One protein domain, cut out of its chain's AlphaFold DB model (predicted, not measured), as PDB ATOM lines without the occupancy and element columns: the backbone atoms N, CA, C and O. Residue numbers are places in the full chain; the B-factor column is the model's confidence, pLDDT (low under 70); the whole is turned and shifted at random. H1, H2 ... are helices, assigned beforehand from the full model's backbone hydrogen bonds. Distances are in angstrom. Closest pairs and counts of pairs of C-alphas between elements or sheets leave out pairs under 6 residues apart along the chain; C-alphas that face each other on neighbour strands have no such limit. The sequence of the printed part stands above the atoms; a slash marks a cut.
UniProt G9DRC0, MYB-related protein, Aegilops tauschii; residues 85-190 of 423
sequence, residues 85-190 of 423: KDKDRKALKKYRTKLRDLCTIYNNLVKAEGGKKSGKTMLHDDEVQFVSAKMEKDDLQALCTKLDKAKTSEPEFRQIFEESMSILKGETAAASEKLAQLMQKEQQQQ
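AT A GLANCE: This is residues 85 to 190 of the 423 residues of the protein "MYB-related protein" of Aegilops tauschii (UniProt G9DRC0). Two helical hairpins, H1 with H2 and H3 with H4, pack one over the other in a small body, and the far part of the long helix H4, residues 173 to 190, sticks out from it as a straight arm. Residues 112 to 120, the last residue of H1 and the first part of the long link to H2, also stick out from the body. The printed part has 106 residues with four named helices, H1 to H4 in chain order, and no named strand; the class is all helix. The whole is loose, with a radius of gyration of the C-alphas of 17.5 A, and flat, spanning 62 by 37 by 18 A.

HOW THE PARTS SIT: H1, residues 85 to 112, and H2, residues 125 to 134, form a helical hairpin at a shallow tilt of 25 degrees; the closest C-alphas, of Arg 96 and Ser 132, are 5.6 A apart. H3, residues 137 to 150, touches H1 and runs the same way at a shallow tilt of 25 degrees, with the closest C-alphas, of Leu 92 and Lys 137, 5.2 A apart. H4, residues 154 to 190, forms a helical hairpin with H3 at 24 degrees; the closest C-alphas, of Ala 150 and Phe 157, are 5.0 A apart. H4 touches H2 with residues 164 to 168 alone, at a steep tilt of 53 degrees, closest at the C-alphas of Val 131 and Met 165, 6.4 A. Every O i to N i+4 pair is within hydrogen-bond range in H2 and H4, against 23 of 24 in H1 and 8 of 10 in H3.

IN THESE COORDINATES: H1 begins at C-alpha 85 (117.445, 106.397, 151.597) and is 40.4 A long. H2 measures 14.0 A and H3 20.1 A. H4 measures 54.9 A and ends at C-alpha 190 (123.428, 101.025, 115.331).

THE WHOLE: The farthest C-alphas, of Gly 114 and Gln 190, are 62.4 A apart. The printed part has no cut; the link from H1 to H2 is long. Residues 113 to 121, 152, 172 and 189 to 190 have pLDDT under 70.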
ATOM      1  N   LYS A  85     117.011 105.140 152.246       89.75
ATOM      2  CA  LYS A  85     117.445 106.397 151.597       89.75
ATOM      3  C   LYS A  85     117.181 107.643 152.451       89.75
ATOM      4  O   LYS A  85     117.988 108.570 152.435       89.75
ATOM      5  N   ASP A  86     116.084 107.685 153.206       92.81
ATOM      6  CA  ASP A  86     115.784 108.794 154.118       92.81
ATOM      7  C   ASP A  86     116.654 108.806 155.390       92.81
ATOM      8  O   ASP A  86     117.007 109.892 155.862       92.81
ATOM      9  N   LYS A  87     117.061 107.642 155.922       93.19
ATOM     10  CA  LYS A  87     118.108 107.556 156.962       93.19
ATOM     11  C   LYS A  87     119.452 108.031 156.408       93.19
ATOM     12  O   LYS A  87     120.086 108.896 157.011       93.19
ATOM     13  N   ASP A  88     119.851 107.527 155.244       90.31
ATOM     14  CA  ASP A  88     121.159 107.815 154.652       90.31
ATOM     15  C   ASP A  88     121.274 109.284 154.239       90.31
ATOM     16  O   ASP A  88     122.283 109.924 154.518       90.31
ATOM     17  N   ARG A  89     120.197 109.893 153.725       92.56
ATOM     18  CA  ARG A  89     120.118 111.344 153.478       92.56
ATOM     19  C   ARG A  89     120.283 112.179 154.757       92.56
ATOM     20  O   ARG A  89     120.866 113.261 154.698       92.56
ATOM     21  N   LYS A  90     119.782 111.711 155.909       93.44
ATOM     22  CA  LYS A  90     119.981 112.377 157.214       93.44
ATOM     23  C   LYS A  90     121.416 112.200 157.723       93.44
ATOM     24  O   LYS A  90     122.017 113.177 158.166       93.44
ATOM     25  N   ALA A  91     121.979 110.996 157.610       92.50
ATOM     26  CA  ALA A  91     123.367 110.712 157.972       92.50
ATOM     27  C   ALA A  91     124.354 111.518 157.111       92.50
ATOM     28  O   ALA A  91     125.223 112.200 157.646       92.50
ATOM     29  N   LEU A  92     124.157 111.542 155.791       92.56
ATOM     30  CA  LEU A  92     124.979 112.310 154.859       92.56
ATOM     31  C   LEU A  92     124.923 113.810 155.178       92.56
ATOM     32  O   LEU A  92     125.965 114.452 155.217       92.56
ATOM     33  N   LYS A  93     123.752 114.375 155.515       92.50
ATOM     34  CA  LYS A  93     123.666 115.760 156.026       92.50
ATOM     35  C   LYS A  93     124.512 115.967 157.292       92.50
ATOM     36  O   LYS A  93     125.274 116.927 157.339       92.50
ATOM     37  N   LYS A  94     124.426 115.065 158.280       93.19
ATOM     38  CA  LYS A  94     125.220 115.130 159.523       93.19
ATOM     39  C   LYS A  94     126.730 115.123 159.240       93.19
ATOM     40  O   LYS A  94     127.448 115.951 159.795       93.19
ATOM     41  N   TYR A  95     127.208 114.228 158.373       93.25
ATOM     42  CA  TYR A  95     128.636 114.136 158.044       93.25
ATOM     43  C   TYR A  95     129.114 115.270 157.124       93.25
ATOM     44  O   TYR A  95     130.217 115.766 157.325       93.25
ATOM     45  N   ARG A  96     128.279 115.780 156.205       92.75
ATOM     46  CA  ARG A  96     128.591 116.990 155.414       92.75
ATOM     47  C   ARG A  96     128.773 118.228 156.297       92.75
ATOM     48  O   ARG A  96     129.681 119.012 156.042       92.75
ATOM     49  N   THR A  97     127.953 118.391 157.339       92.75
ATOM     50  CA  THR A  97     128.157 119.452 158.338       92.75
ATOM     51  C   THR A  97     129.453 119.217 159.116       92.75
ATOM     52  O   THR A  97     130.329 120.073 159.054       92.75
ATOM     53  N   LYS A  98     129.655 118.025 159.706       92.12
ATOM     54  CA  LYS A  98     130.886 117.724 160.465       92.12
ATOM     55  C   LYS A  98     132.170 117.924 159.644       92.12
ATOM     56  O   LYS A  98     133.154 118.414 160.190       92.12
ATOM     57  N   LEU A  99     132.178 117.576 158.353       91.62
ATOM     58  CA  LEU A  99     133.328 117.824 157.478       91.62
ATOM     59  C   LEU A  99     133.618 119.326 157.348       91.62
ATOM     60  O   LEU A  99     134.769 119.727 157.510       91.62
ATOM     61  N   ARG A 100     132.593 120.158 157.103       91.38
ATOM     62  CA  ARG A 100     132.757 121.621 157.034       91.38
ATOM     63  C   ARG A 100     133.260 122.185 158.359       91.38
ATOM     64  O   ARG A 100     134.168 123.013 158.344       91.38
ATOM     65  N   ASP A 101     132.726 121.721 159.485       90.81
ATOM     66  CA  ASP A 101     133.134 122.181 160.815       90.81
ATOM     67  C   ASP A 101     134.620 121.859 161.071       90.81
ATOM     68  O   ASP A 101     135.393 122.743 161.443       90.81
ATOM     69  N   LEU A 102     135.054 120.626 160.774       89.69
ATOM     70  CA  LEU A 102     136.459 120.204 160.877       89.69
ATOM     71  C   LEU A 102     137.383 121.016 159.954       89.69
ATOM     72  O   LEU A 102     138.425 121.492 160.403       89.69
ATOM     73  N   CYS A 103     137.001 121.223 158.690       88.25
ATOM     74  CA  CYS A 103     137.790 122.028 157.749       88.25
ATOM     75  C   CYS A 103     137.837 123.512 158.157       88.25
ATOM     76  O   CYS A 103     138.839 124.184 157.927       88.25
ATOM     77  N   THR A 104     136.788 124.022 158.813       88.50
ATOM     78  CA  THR A 104     136.751 125.387 159.367       88.50
ATOM     79  C   THR A 104     137.696 125.531 160.559       88.50
ATOM     80  O   THR A 104     138.410 126.528 160.647       88.50
ATOM     81  N   ILE A 105     137.751 124.530 161.447       86.62
ATOM     82  CA  ILE A 105     138.713 124.481 162.559       86.62
ATOM     83  C   ILE A 105     140.148 124.444 162.015       86.62
ATOM     84  O   ILE A 105     140.951 125.297 162.390       86.62
ATOM     85  N   TYR A 106     140.445 123.544 161.072       86.25
ATOM     86  CA  TYR A 106     141.751 123.458 160.402       86.25
ATOM     87  C   TYR A 106     142.168 124.795 159.765       86.25
ATOM     88  O   TYR A 106     143.218 125.346 160.093       86.25
ATOM     89  N   ASN A 107     141.299 125.392 158.943       85.00
ATOM     90  CA  ASN A 107     141.551 126.690 158.310       85.00
ATOM     91  C   ASN A 107     141.702 127.850 159.308       85.00
ATOM     92  O   ASN A 107     142.183 128.912 158.917       85.00
ATOM     93  N   ASN A 108     141.273 127.703 160.564       84.75
ATOM     94  CA  ASN A 108     141.483 128.706 161.607       84.75
ATOM     95  C   ASN A 108     142.785 128.471 162.391       84.75
ATOM     96  O   ASN A 108     143.433 129.451 162.752       84.75
ATOM     97  N   LEU A 109     143.220 127.218 162.562       81.00
ATOM     98  CA  LEU A 109     144.549 126.880 163.094       81.00
ATOM     99  C   LEU A 109     145.660 127.386 162.157       81.00
ATOM    100  O   LEU A 109     146.509 128.165 162.584       81.00
ATOM    101  N   VAL A 110     145.560 127.100 160.852       78.50
ATOM    102  CA  VAL A 110     146.519 127.565 159.821       78.50
ATOM    103  C   VAL A 110     146.629 129.103 159.755       78.50
ATOM    104  O   VAL A 110     147.672 129.644 159.388       78.50
ATOM    105  N   LYS A 111     145.575 129.844 160.141       77.31
ATOM    106  CA  LYS A 111     145.622 131.318 160.283       77.31
ATOM    107  C   LYS A 111     146.329 131.773 161.561       77.31
ATOM    108  O   LYS A 111     146.933 132.842 161.554       77.31
ATOM    109  N   ALA A 112     146.208 131.014 162.650       76.69
ATOM    110  CA  ALA A 112     146.774 131.359 163.951       76.69
ATOM    111  C   ALA A 112     148.298 131.153 163.991       76.69
ATOM    112  O   ALA A 112     149.007 131.971 164.572       76.69
ATOM    113  N   GLU A 113     148.814 130.130 163.306       69.38
ATOM    114  CA  GLU A 113     150.247 129.786 163.260       69.38
ATOM    115  C   GLU A 113     151.089 130.713 162.351       69.38
ATOM    116  O   GLU A 113     152.206 130.385 161.955       69.38
ATOM    117  N   GLY A 114     150.571 131.894 161.993       62.00
ATOM    118  CA  GLY A 114     151.286 132.878 161.172       62.00
ATOM    119  C   GLY A 114     151.492 132.457 159.712       62.00
ATOM    120  O   GLY A 114     152.312 133.055 159.008       62.00
ATOM    121  N   GLY A 115     150.752 131.444 159.243       57.06
ATOM    122  CA  GLY A 115     150.835 130.915 157.886       57.06
ATOM    123  C   GLY A 115     150.720 132.014 156.826       57.06
ATOM    124  O   GLY A 115     149.695 132.689 156.698       57.06
ATOM    125  N   LYS A 116     151.784 132.197 156.031       48.47
ATOM    126  CA  LYS A 116     151.781 133.118 154.881       48.47
ATOM    127  C   LYS A 116     150.622 132.750 153.948       48.47
ATOM    128  O   LYS A 116     150.355 131.569 153.753       48.47
ATOM    129  N   LYS A 117     149.996 133.748 153.307       48.16
ATOM    130  CA  LYS A 117     148.828 133.614 152.399       48.16
ATOM    131  C   LYS A 117     149.114 132.873 151.069       48.16
ATOM    132  O   LYS A 117     148.601 133.251 150.020       48.16
ATOM    133  N   SER A 118     149.946 131.836 151.088       44.78
ATOM    134  CA  SER A 118     150.091 130.885 149.991       44.78
ATOM    135  C   SER A 118     148.840 130.011 149.947       44.78
ATOM    136  O   SER A 118     148.568 129.277 150.894       44.78
ATOM    137  N   GLY A 119     148.081 130.060 148.852       54.47
ATOM    138  CA  GLY A 119     146.808 129.338 148.706       54.47
ATOM    139  C   GLY A 119     146.904 127.804 148.699       54.47
ATOM    140  O   GLY A 119     145.918 127.152 148.381       54.47
ATOM    141  N   LYS A 120     148.073 127.226 149.014       59.31
ATOM    142  CA  LYS A 120     148.341 125.781 149.006       59.31
ATOM    143  C   LYS A 120     148.219 125.105 150.384       59.31
ATOM    144  O   LYS A 120     148.204 123.882 150.431       59.31
ATOM    145  N   THR A 121     148.124 125.851 151.491       62.75
ATOM    146  CA  THR A 121     147.891 125.265 152.832       62.75
ATOM    147  C   THR A 121     146.418 125.293 153.243       62.75
ATOM    148  O   THR A 121     145.913 124.285 153.727       62.75
ATOM    149  N   MET A 122     145.681 126.375 152.965       74.06
ATOM    150  CA  MET A 122     144.227 126.419 153.201       74.06
ATOM    151  C   MET A 122     143.450 125.419 152.334       74.06
ATOM    152  O   MET A 122     143.789 125.187 151.171       74.06
ATOM    153  N   LEU A 123     142.369 124.880 152.896       79.00
ATOM    154  CA  LEU A 123     141.336 124.146 152.164       79.00
ATOM    155  C   LEU A 123     140.268 125.138 151.688       79.00
ATOM    156  O   LEU A 123     139.665 125.830 152.512       79.00
ATOM    157  N   HIS A 124     140.027 125.225 150.384       80.94
ATOM    158  CA  HIS A 124     139.003 126.122 149.837       80.94
ATOM    159  C   HIS A 124     137.604 125.493 149.938       80.94
ATOM    160  O   HIS A 124     137.453 124.272 149.887       80.94
ATOM    161  N   ASP A 125     136.562 126.321 150.066       82.81
ATOM    162  CA  ASP A 125     135.186 125.821 150.237       82.81
ATOM    163  C   ASP A 125     134.715 125.016 149.012       82.81
ATOM    164  O   ASP A 125     133.996 124.039 149.177       82.81
ATOM    165  N   ASP A 126     135.219 125.312 147.805       85.38
ATOM    166  CA  ASP A 126     134.998 124.497 146.599       85.38
ATOM    167  C   ASP A 126     135.533 123.060 146.735       85.38
ATOM    168  O   ASP A 126     134.900 122.108 146.274       85.38
ATOM    169  N   GLU A 127     136.684 122.878 147.391       86.56
ATOM    170  CA  GLU A 127     137.301 121.567 147.622       86.56
ATOM    171  C   GLU A 127     136.488 120.774 148.651       86.56
ATOM    172  O   GLU A 127     136.131 119.614 148.424       86.56
ATOM    173  N   VAL A 128     136.119 121.427 149.759       87.31
ATOM    174  CA  VAL A 128     135.248 120.860 150.803       87.31
ATOM    175  C   VAL A 128     133.870 120.527 150.229       87.31
ATOM    176  O   VAL A 128     133.335 119.446 150.490       87.31
ATOM    177  N   GLN A 129     133.312 121.400 149.389       88.81
ATOM    178  CA  GLN A 129     132.046 121.180 148.703       88.81
ATOM    179  C   GLN A 129     132.143 119.996 147.737       88.81
ATOM    180  O   GLN A 129     131.273 119.128 147.815       88.81
ATOM    181  N   PHE A 130     133.185 119.903 146.903       88.31
ATOM    182  CA  PHE A 130     133.396 118.788 145.972       88.31
ATOM    183  C   PHE A 130     133.455 117.439 146.701       88.31
ATOM    184  O   PHE A 130     132.665 116.547 146.386       88.31
ATOM    185  N   VAL A 131     134.314 117.315 147.721       88.50
ATOM    186  CA  VAL A 131     134.423 116.098 148.550       88.50
ATOM    187  C   VAL A 131     133.076 115.771 149.193       88.50
ATOM    188  O   VAL A 131     132.555 114.667 149.026       88.50
ATOM    189  N   SER A 132     132.448 116.752 149.851       88.56
ATOM    190  CA  SER A 132     131.155 116.547 150.510       88.56
ATOM    191  C   SER A 132     130.063 116.103 149.524       88.56
ATOM    192  O   SER A 132     129.224 115.273 149.876       88.56
ATOM    193  N   ALA A 133     130.073 116.627 148.294       89.06
ATOM    194  CA  ALA A 133     129.079 116.366 147.261       89.06
ATOM    195  C   ALA A 133     129.236 114.981 146.623       89.06
ATOM    196  O   ALA A 133     128.215 114.365 146.303       89.06
ATOM    197  N   LYS A 134     130.480 114.513 146.450       87.56
ATOM    198  CA  LYS A 134     130.817 113.278 145.727       87.56
ATOM    199  C   LYS A 134     130.912 112.017 146.587       87.56
ATOM    200  O   LYS A 134     130.624 110.954 146.052       87.56
ATOM    201  N   MET A 135     131.280 112.111 147.866       87.75
ATOM    202  CA  MET A 135     131.368 110.930 148.739       87.75
ATOM    203  C   MET A 135     129.990 110.393 149.150       87.75
ATOM    204  O   MET A 135     129.056 111.166 149.402       87.75
ATOM    205  N   GLU A 136     129.887 109.069 149.289       89.81
ATOM    206  CA  GLU A 136     128.732 108.413 149.904       89.81
ATOM    207  C   GLU A 136     128.795 108.465 151.445       89.81
ATOM    208  O   GLU A 136     129.722 109.007 152.051       89.81
ATOM    209  N   LYS A 137     127.750 107.946 152.104       88.38
ATOM    210  CA  LYS A 137     127.545 108.036 153.561       88.38
ATOM    211  C   LYS A 137     128.731 107.497 154.360       88.38
ATOM    212  O   LYS A 137     129.184 108.161 155.291       88.38
ATOM    213  N   ASP A 138     129.167 106.285 154.036       90.19
ATOM    214  CA  ASP A 138     130.103 105.534 154.872       90.19
ATOM    215  C   ASP A 138     131.548 105.988 154.649       90.19
ATOM    216  O   ASP A 138     132.289 106.149 155.621       90.19
ATOM    217  N   ASP A 139     131.910 106.361 153.420       90.25
ATOM    218  CA  ASP A 139     133.211 106.967 153.116       90.25
ATOM    219  C   ASP A 139     133.334 108.367 153.726       90.25
ATOM    220  O   ASP A 139     134.362 108.708 154.310       90.25
ATOM    221  N   LEU A 140     132.269 109.179 153.672       90.81
ATOM    222  CA  LEU A 140     132.255 110.499 154.308       90.81
ATOM    223  C   LEU A 140     132.310 110.387 155.844       90.81
ATOM    224  O   LEU A 140     132.941 111.217 156.503       90.81
ATOM    225  N   GLN A 141     131.707 109.343 156.426       92.44
ATOM    226  CA  GLN A 141     131.851 109.000 157.846       92.44
ATOM    227  C   GLN A 141     133.287 108.554 158.182       92.44
ATOM    228  O   GLN A 141     133.833 108.973 159.211       92.44
ATOM    229  N   ALA A 142     133.919 107.749 157.324       92.69
ATOM    230  CA  ALA A 142     135.310 107.329 157.476       92.69
ATOM    231  C   ALA A 142     136.270 108.529 157.385       92.69
ATOM    232  O   ALA A 142     137.121 108.702 158.257       92.69
ATOM    233  N   LEU A 143     136.075 109.432 156.421       91.25
ATOM    234  CA  LEU A 143     136.841 110.675 156.313       91.25
ATOM    235  C   LEU A 143     136.655 111.558 157.557       91.25
ATOM    236  O   LEU A 143     137.635 111.962 158.180       91.25
ATOM    237  N   CYS A 144     135.410 111.781 157.995       91.38
ATOM    238  CA  CYS A 144     135.113 112.553 159.207       91.38
ATOM    239  C   CYS A 144     135.703 111.950 160.496       91.38
ATOM    240  O   CYS A 144     135.808 112.665 161.493       91.38
ATOM    241  N   THR A 145     136.036 110.655 160.524       93.19
ATOM    242  CA  THR A 145     136.674 109.997 161.682       93.19
ATOM    243  C   THR A 145     138.193 109.882 161.548       93.19
ATOM    244  O   THR A 145     138.868 109.889 162.575       93.19
ATOM    245  N   LYS A 146     138.753 109.868 160.329       90.56
ATOM    246  CA  LYS A 146     140.188 110.102 160.087       90.56
ATOM    247  C   LYS A 146     140.579 111.546 160.459       90.56
ATOM    248  O   LYS A 146     141.466 111.749 161.283       90.56
ATOM    249  N   LEU A 147     139.863 112.546 159.938       89.88
ATOM    250  CA  LEU A 147     140.153 113.972 160.164       89.88
ATOM    251  C   LEU A 147     139.980 114.411 161.631       89.88
ATOM    252  O   LEU A 147     140.756 115.218 162.127       89.88
ATOM    253  N   ASP A 148     139.009 113.853 162.359       89.31
ATOM    254  CA  ASP A 148     138.798 114.148 163.791       89.31
ATOM    255  C   ASP A 148     139.885 113.538 164.706       89.31
ATOM    256  O   ASP A 148     140.044 113.968 165.848       89.31
ATOM    257  N   LYS A 149     140.669 112.571 164.200       87.88
ATOM    258  CA  LYS A 149     141.915 112.110 164.840       87.88
ATOM    259  C   LYS A 149     143.093 113.018 164.476       87.88
ATOM    260  O   LYS A 149     143.821 113.442 165.362       87.88
ATOM    261  N   ALA A 150     143.234 113.363 163.194       83.31
ATOM    262  CA  ALA A 150     144.338 114.176 162.675       83.31
ATOM    263  C   ALA A 150     144.236 115.688 162.982       83.31
ATOM    264  O   ALA A 150     145.138 116.442 162.642       83.31
ATOM    265  N   LYS A 151     143.168 116.163 163.638       72.94
ATOM    266  CA  LYS A 151     142.906 117.594 163.925       72.94
ATOM    267  C   LYS A 151     143.989 118.343 164.721       72.94
ATOM    268  O   LYS A 151     143.935 119.564 164.792       72.94
ATOM    269  N   THR A 152     144.930 117.628 165.336       66.00
ATOM    270  CA  THR A 152     146.103 118.160 166.059       66.00
ATOM    271  C   THR A 152     147.402 118.117 165.241       66.00
ATOM    272  O   THR A 152     148.461 118.425 165.776       66.00
ATOM    273  N   SER A 153     147.341 117.717 163.968       73.69
ATOM    274  CA  SER A 153     148.490 117.436 163.101       73.69
ATOM    275  C   SER A 153     148.247 118.058 161.719       73.69
ATOM    276  O   SER A 153     147.570 117.478 160.868       73.69
ATOM    277  N   GLU A 154     148.751 119.282 161.505       71.94
ATOM    278  CA  GLU A 154     148.510 120.074 160.283       71.94
ATOM    279  C   GLU A 154     148.795 119.314 158.965       71.94
ATOM    280  O   GLU A 154     147.890 119.255 158.120       71.94
ATOM    281  N   PRO A 155     149.973 118.680 158.762       78.56
ATOM    282  CA  PRO A 155     150.265 117.993 157.503       78.56
ATOM    283  C   PRO A 155     149.413 116.733 157.307       78.56
ATOM    284  O   PRO A 155     149.013 116.424 156.186       78.56
ATOM    285  N   GLU A 156     149.098 116.019 158.388       82.12
ATOM    286  CA  GLU A 156     148.355 114.756 158.361       82.12
ATOM    287  C   GLU A 156     146.875 114.986 158.027       82.12
ATOM    288  O   GLU A 156     146.310 114.288 157.180       82.12
ATOM    289  N   PHE A 157     146.261 116.025 158.610       87.12
ATOM    290  CA  PHE A 157     144.901 116.450 158.265       87.12
ATOM    291  C   PHE A 157     144.793 116.786 156.772       87.12
ATOM    292  O   PHE A 157     143.866 116.323 156.098       87.12
ATOM    293  N   ARG A 158     145.758 117.548 156.232       83.81
ATOM    294  CA  ARG A 158     145.753 117.898 154.808       83.81
ATOM    295  C   ARG A 158     146.021 116.689 153.912       83.81
ATOM    296  O   ARG A 158     145.316 116.530 152.918       83.81
ATOM    297  N   GLN A 159     146.968 115.816 154.261       86.06
ATOM    298  CA  GLN A 159     147.272 114.611 153.481       86.06
ATOM    299  C   GLN A 159     146.041 113.703 153.329       86.06
ATOM    300  O   GLN A 159     145.730 113.282 152.217       86.06
ATOM    301  N   ILE A 160     145.300 113.460 154.416       87.75
ATOM    302  CA  ILE A 160     144.067 112.650 154.413       87.75
ATOM    303  C   ILE A 160     142.983 113.266 153.508       87.75
ATOM    304  O   ILE A 160     142.252 112.549 152.812       87.75
ATOM    305  N   PHE A 161     142.861 114.595 153.506       88.38
ATOM    306  CA  PHE A 161     141.902 115.296 152.655       88.38
ATOM    307  C   PHE A 161     142.317 115.266 151.173       88.38
ATOM    308  O   PHE A 161     141.490 115.000 150.299       88.38
ATOM    309  N   GLU A 162     143.598 115.500 150.878       86.69
ATOM    310  CA  GLU A 162     144.120 115.566 149.509       86.69
ATOM    311  C   GLU A 162     144.203 114.169 148.849       86.69
ATOM    312  O   GLU A 162     143.891 114.036 147.663       86.69
ATOM    313  N   GLU A 163     144.461 113.107 149.627       87.06
ATOM    314  CA  GLU A 163     144.254 111.699 149.231       87.06
ATOM    315  C   GLU A 163     142.801 111.464 148.778       87.06
ATOM    316  O   GLU A 163     142.553 110.981 147.671       87.06
ATOM    317  N   SER A 164     141.833 111.879 149.602       87.06
ATOM    318  CA  SER A 164     140.400 111.711 149.322       87.06
ATOM    319  C   SER A 164     139.957 112.486 148.071       87.06
ATOM    320  O   SER A 164     139.191 111.972 147.255       87.06
ATOM    321  N   MET A 165     140.484 113.697 147.867       85.62
ATOM    322  CA  MET A 165     140.306 114.473 146.630       85.62
ATOM    323  C   MET A 165     140.893 113.772 145.397       85.62
ATOM    324  O   MET A 165     140.292 113.827 144.321       85.62
ATOM    325  N   SER A 166     142.058 113.136 145.536       86.31
ATOM    326  CA  SER A 166     142.745 112.445 144.440       86.31
ATOM    327  C   SER A 166     141.963 111.217 143.962       86.31
ATOM    328  O   SER A 166     141.706 111.085 142.763       86.31
ATOM    329  N   ILE A 167     141.486 110.384 144.897       85.38
ATOM    330  CA  ILE A 167     140.662 109.197 144.607       85.38
ATOM    331  C   ILE A 167     139.410 109.592 143.810       85.38
ATOM    332  O   ILE A 167     139.187 109.078 142.712       85.38
ATOM    333  N   LEU A 168     138.651 110.580 144.299       83.75
ATOM    334  CA  LEU A 168     137.423 111.047 143.644       83.75
ATOM    335  C   LEU A 168     137.678 111.620 142.239       83.75
ATOM    336  O   LEU A 168     136.870 111.411 141.331       83.75
ATOM    337  N   LYS A 169     138.800 112.323 142.030       83.19
ATOM    338  CA  LYS A 169     139.199 112.811 140.698       83.19
ATOM    339  C   LYS A 169     139.538 111.644 139.762       83.19
ATOM    340  O   LYS A 169     139.024 111.618 138.641       83.19
ATOM    341  N   GLY A 170     140.308 110.659 140.233       79.00
ATOM    342  CA  GLY A 170     140.658 109.450 139.479       79.00
ATOM    343  C   GLY A 170     139.436 108.643 139.032       79.00
ATOM    344  O   GLY A 170     139.296 108.340 137.845       79.00
ATOM    345  N   GLU A 171     138.495 108.377 139.942       73.56
ATOM    346  CA  GLU A 171     137.245 107.680 139.606       73.56
ATOM    347  C   GLU A 171     136.406 108.448 138.579       73.56
ATOM    348  O   GLU A 171     135.864 107.844 137.651       73.56
ATOM    349  N   THR A 172     136.314 109.781 138.684       65.56
ATOM    350  CA  THR A 172     135.556 110.568 137.693       65.56
ATOM    351  C   THR A 172     136.180 110.560 136.298       65.56
ATOM    352  O   THR A 172     135.432 110.579 135.320       65.56
ATOM    353  N   ALA A 173     137.510 110.464 136.182       73.44
ATOM    354  CA  ALA A 173     138.175 110.298 134.891       73.44
ATOM    355  C   ALA A 173     137.849 108.926 134.272       73.44
ATOM    356  O   ALA A 173     137.333 108.864 133.153       73.44
ATOM    357  N   ALA A 174     138.037 107.841 135.031       74.88
ATOM    358  CA  ALA A 174     137.755 106.478 134.573       74.88
ATOM    359  C   ALA A 174     136.266 106.254 134.231       74.88
ATOM    360  O   ALA A 174     135.936 105.579 133.254       74.88
ATOM    361  N   ALA A 175     135.348 106.848 134.999       73.75
ATOM    362  CA  ALA A 175     133.913 106.791 134.720       73.75
ATOM    363  C   ALA A 175     133.526 107.560 133.443       73.75
ATOM    364  O   ALA A 175     132.670 107.095 132.689       73.75
ATOM    365  N   SER A 176     134.167 108.708 133.184       78.38
ATOM    366  CA  SER A 176     133.968 109.496 131.960       78.38
ATOM    367  C   SER A 176     134.425 108.727 130.717       78.38
ATOM    368  O   SER A 176     133.672 108.593 129.750       78.38
ATOM    369  N   GLU A 177     135.620 108.130 130.770       81.88
ATOM    370  CA  GLU A 177     136.159 107.319 129.673       81.88
ATOM    371  C   GLU A 177     135.262 106.109 129.372       81.88
ATOM    372  O   GLU A 177     134.880 105.874 128.223       81.88
ATOM    373  N   LYS A 178     134.833 105.384 130.412       79.50
ATOM    374  CA  LYS A 178     133.944 104.222 130.280       79.50
ATOM    375  C   LYS A 178     132.579 104.582 129.677       79.50
ATOM    376  O   LYS A 178     132.017 103.781 128.930       79.50
ATOM    377  N   LEU A 179     132.053 105.777 129.961       77.75
ATOM    378  CA  LEU A 179     130.825 106.279 129.335       77.75
ATOM    379  C   LEU A 179     131.038 106.601 127.846       77.75
ATOM    380  O   LEU A 179     130.213 106.210 127.019       77.75
ATOM    381  N   ALA A 180     132.156 107.238 127.488       84.12
ATOM    382  CA  ALA A 180     132.498 107.524 126.092       84.12
ATOM    383  C   ALA A 180     132.675 106.237 125.258       84.12
ATOM    384  O   ALA A 180     132.137 106.142 124.151       84.12
ATOM    385  N   GLN A 181     133.346 105.220 125.811       85.56
ATOM    386  CA  GLN A 181     133.490 103.899 125.182       85.56
ATOM    387  C   GLN A 181     132.128 103.214 124.948       85.56
ATOM    388  O   GLN A 181     131.909 102.616 123.892       85.56
ATOM    389  N   LEU A 182     131.187 103.321 125.896       85.69
ATOM    390  CA  LEU A 182     129.828 102.784 125.733       85.69
ATOM    391  C   LEU A 182     129.052 103.502 124.619       85.69
ATOM    392  O   LEU A 182     128.442 102.829 123.790       85.69
ATOM    393  N   MET A 183     129.127 104.836 124.544       84.12
ATOM    394  CA  MET A 183     128.472 105.609 123.478       84.12
ATOM    395  C   MET A 183     129.029 105.276 122.084       84.12
ATOM    396  O   MET A 183     128.254 105.107 121.142       84.12
ATOM    397  N   GLN A 184     130.352 105.119 121.948       82.25
ATOM    398  CA  GLN A 184     130.965 104.677 120.687       82.25
ATOM    399  C   GLN A 184     130.506 103.267 120.293       82.25
ATOM    400  O   GLN A 184     130.163 103.031 119.133       82.25
ATOM    401  N   LYS A 185     130.450 102.336 121.254       84.12
ATOM    402  CA  LYS A 185     129.998 100.960 121.013       84.12
ATOM    403  C   LYS A 185     128.529 100.899 120.584       84.12
ATOM    404  O   LYS A 185     128.197 100.127 119.687       84.12
ATOM    405  N   GLU A 186     127.665 101.723 121.176       79.25
ATOM    406  CA  GLU A 186     126.261 101.821 120.767       79.25
ATOM    407  C   GLU A 186     126.123 102.405 119.351       79.25
ATOM    408  O   GLU A 186     125.406 101.834 118.528       79.25
ATOM    409  N   GLN A 187     126.867 103.469 119.010       75.56
ATOM    410  CA  GLN A 187     126.895 104.005 117.640       75.56
ATOM    411  C   GLN A 187     127.359 102.967 116.610       75.56
ATOM    412  O   GLN A 187     126.716 102.815 115.572       75.56
ATOM    413  N   GLN A 188     128.425 102.216 116.905       75.81
ATOM    414  CA  GLN A 188     128.919 101.148 116.029       75.81
ATOM    415  C   GLN A 188     127.877 100.035 115.840       75.81
ATOM    416  O   GLN A 188     127.676  99.572 114.719       75.81
ATOM    417  N   GLN A 189     127.163  99.639 116.899       68.44
ATOM    418  CA  GLN A 189     126.089  98.644 116.798       68.44
ATOM    419  C   GLN A 189     124.891  99.154 115.982       68.44
ATOM    420  O   GLN A 189     124.349  98.403 115.169       68.44
ATOM    421  N   GLN A 190     124.500 100.424 116.134       65.31
ATOM    422  CA  GLN A 190     123.428 101.025 115.331       65.31
ATOM    423  C   GLN A 190     123.821 101.168 113.848       65.31
ATOM    424  O   GLN A 190     122.987 100.931 112.972       65.31
TER     425      GLN A 190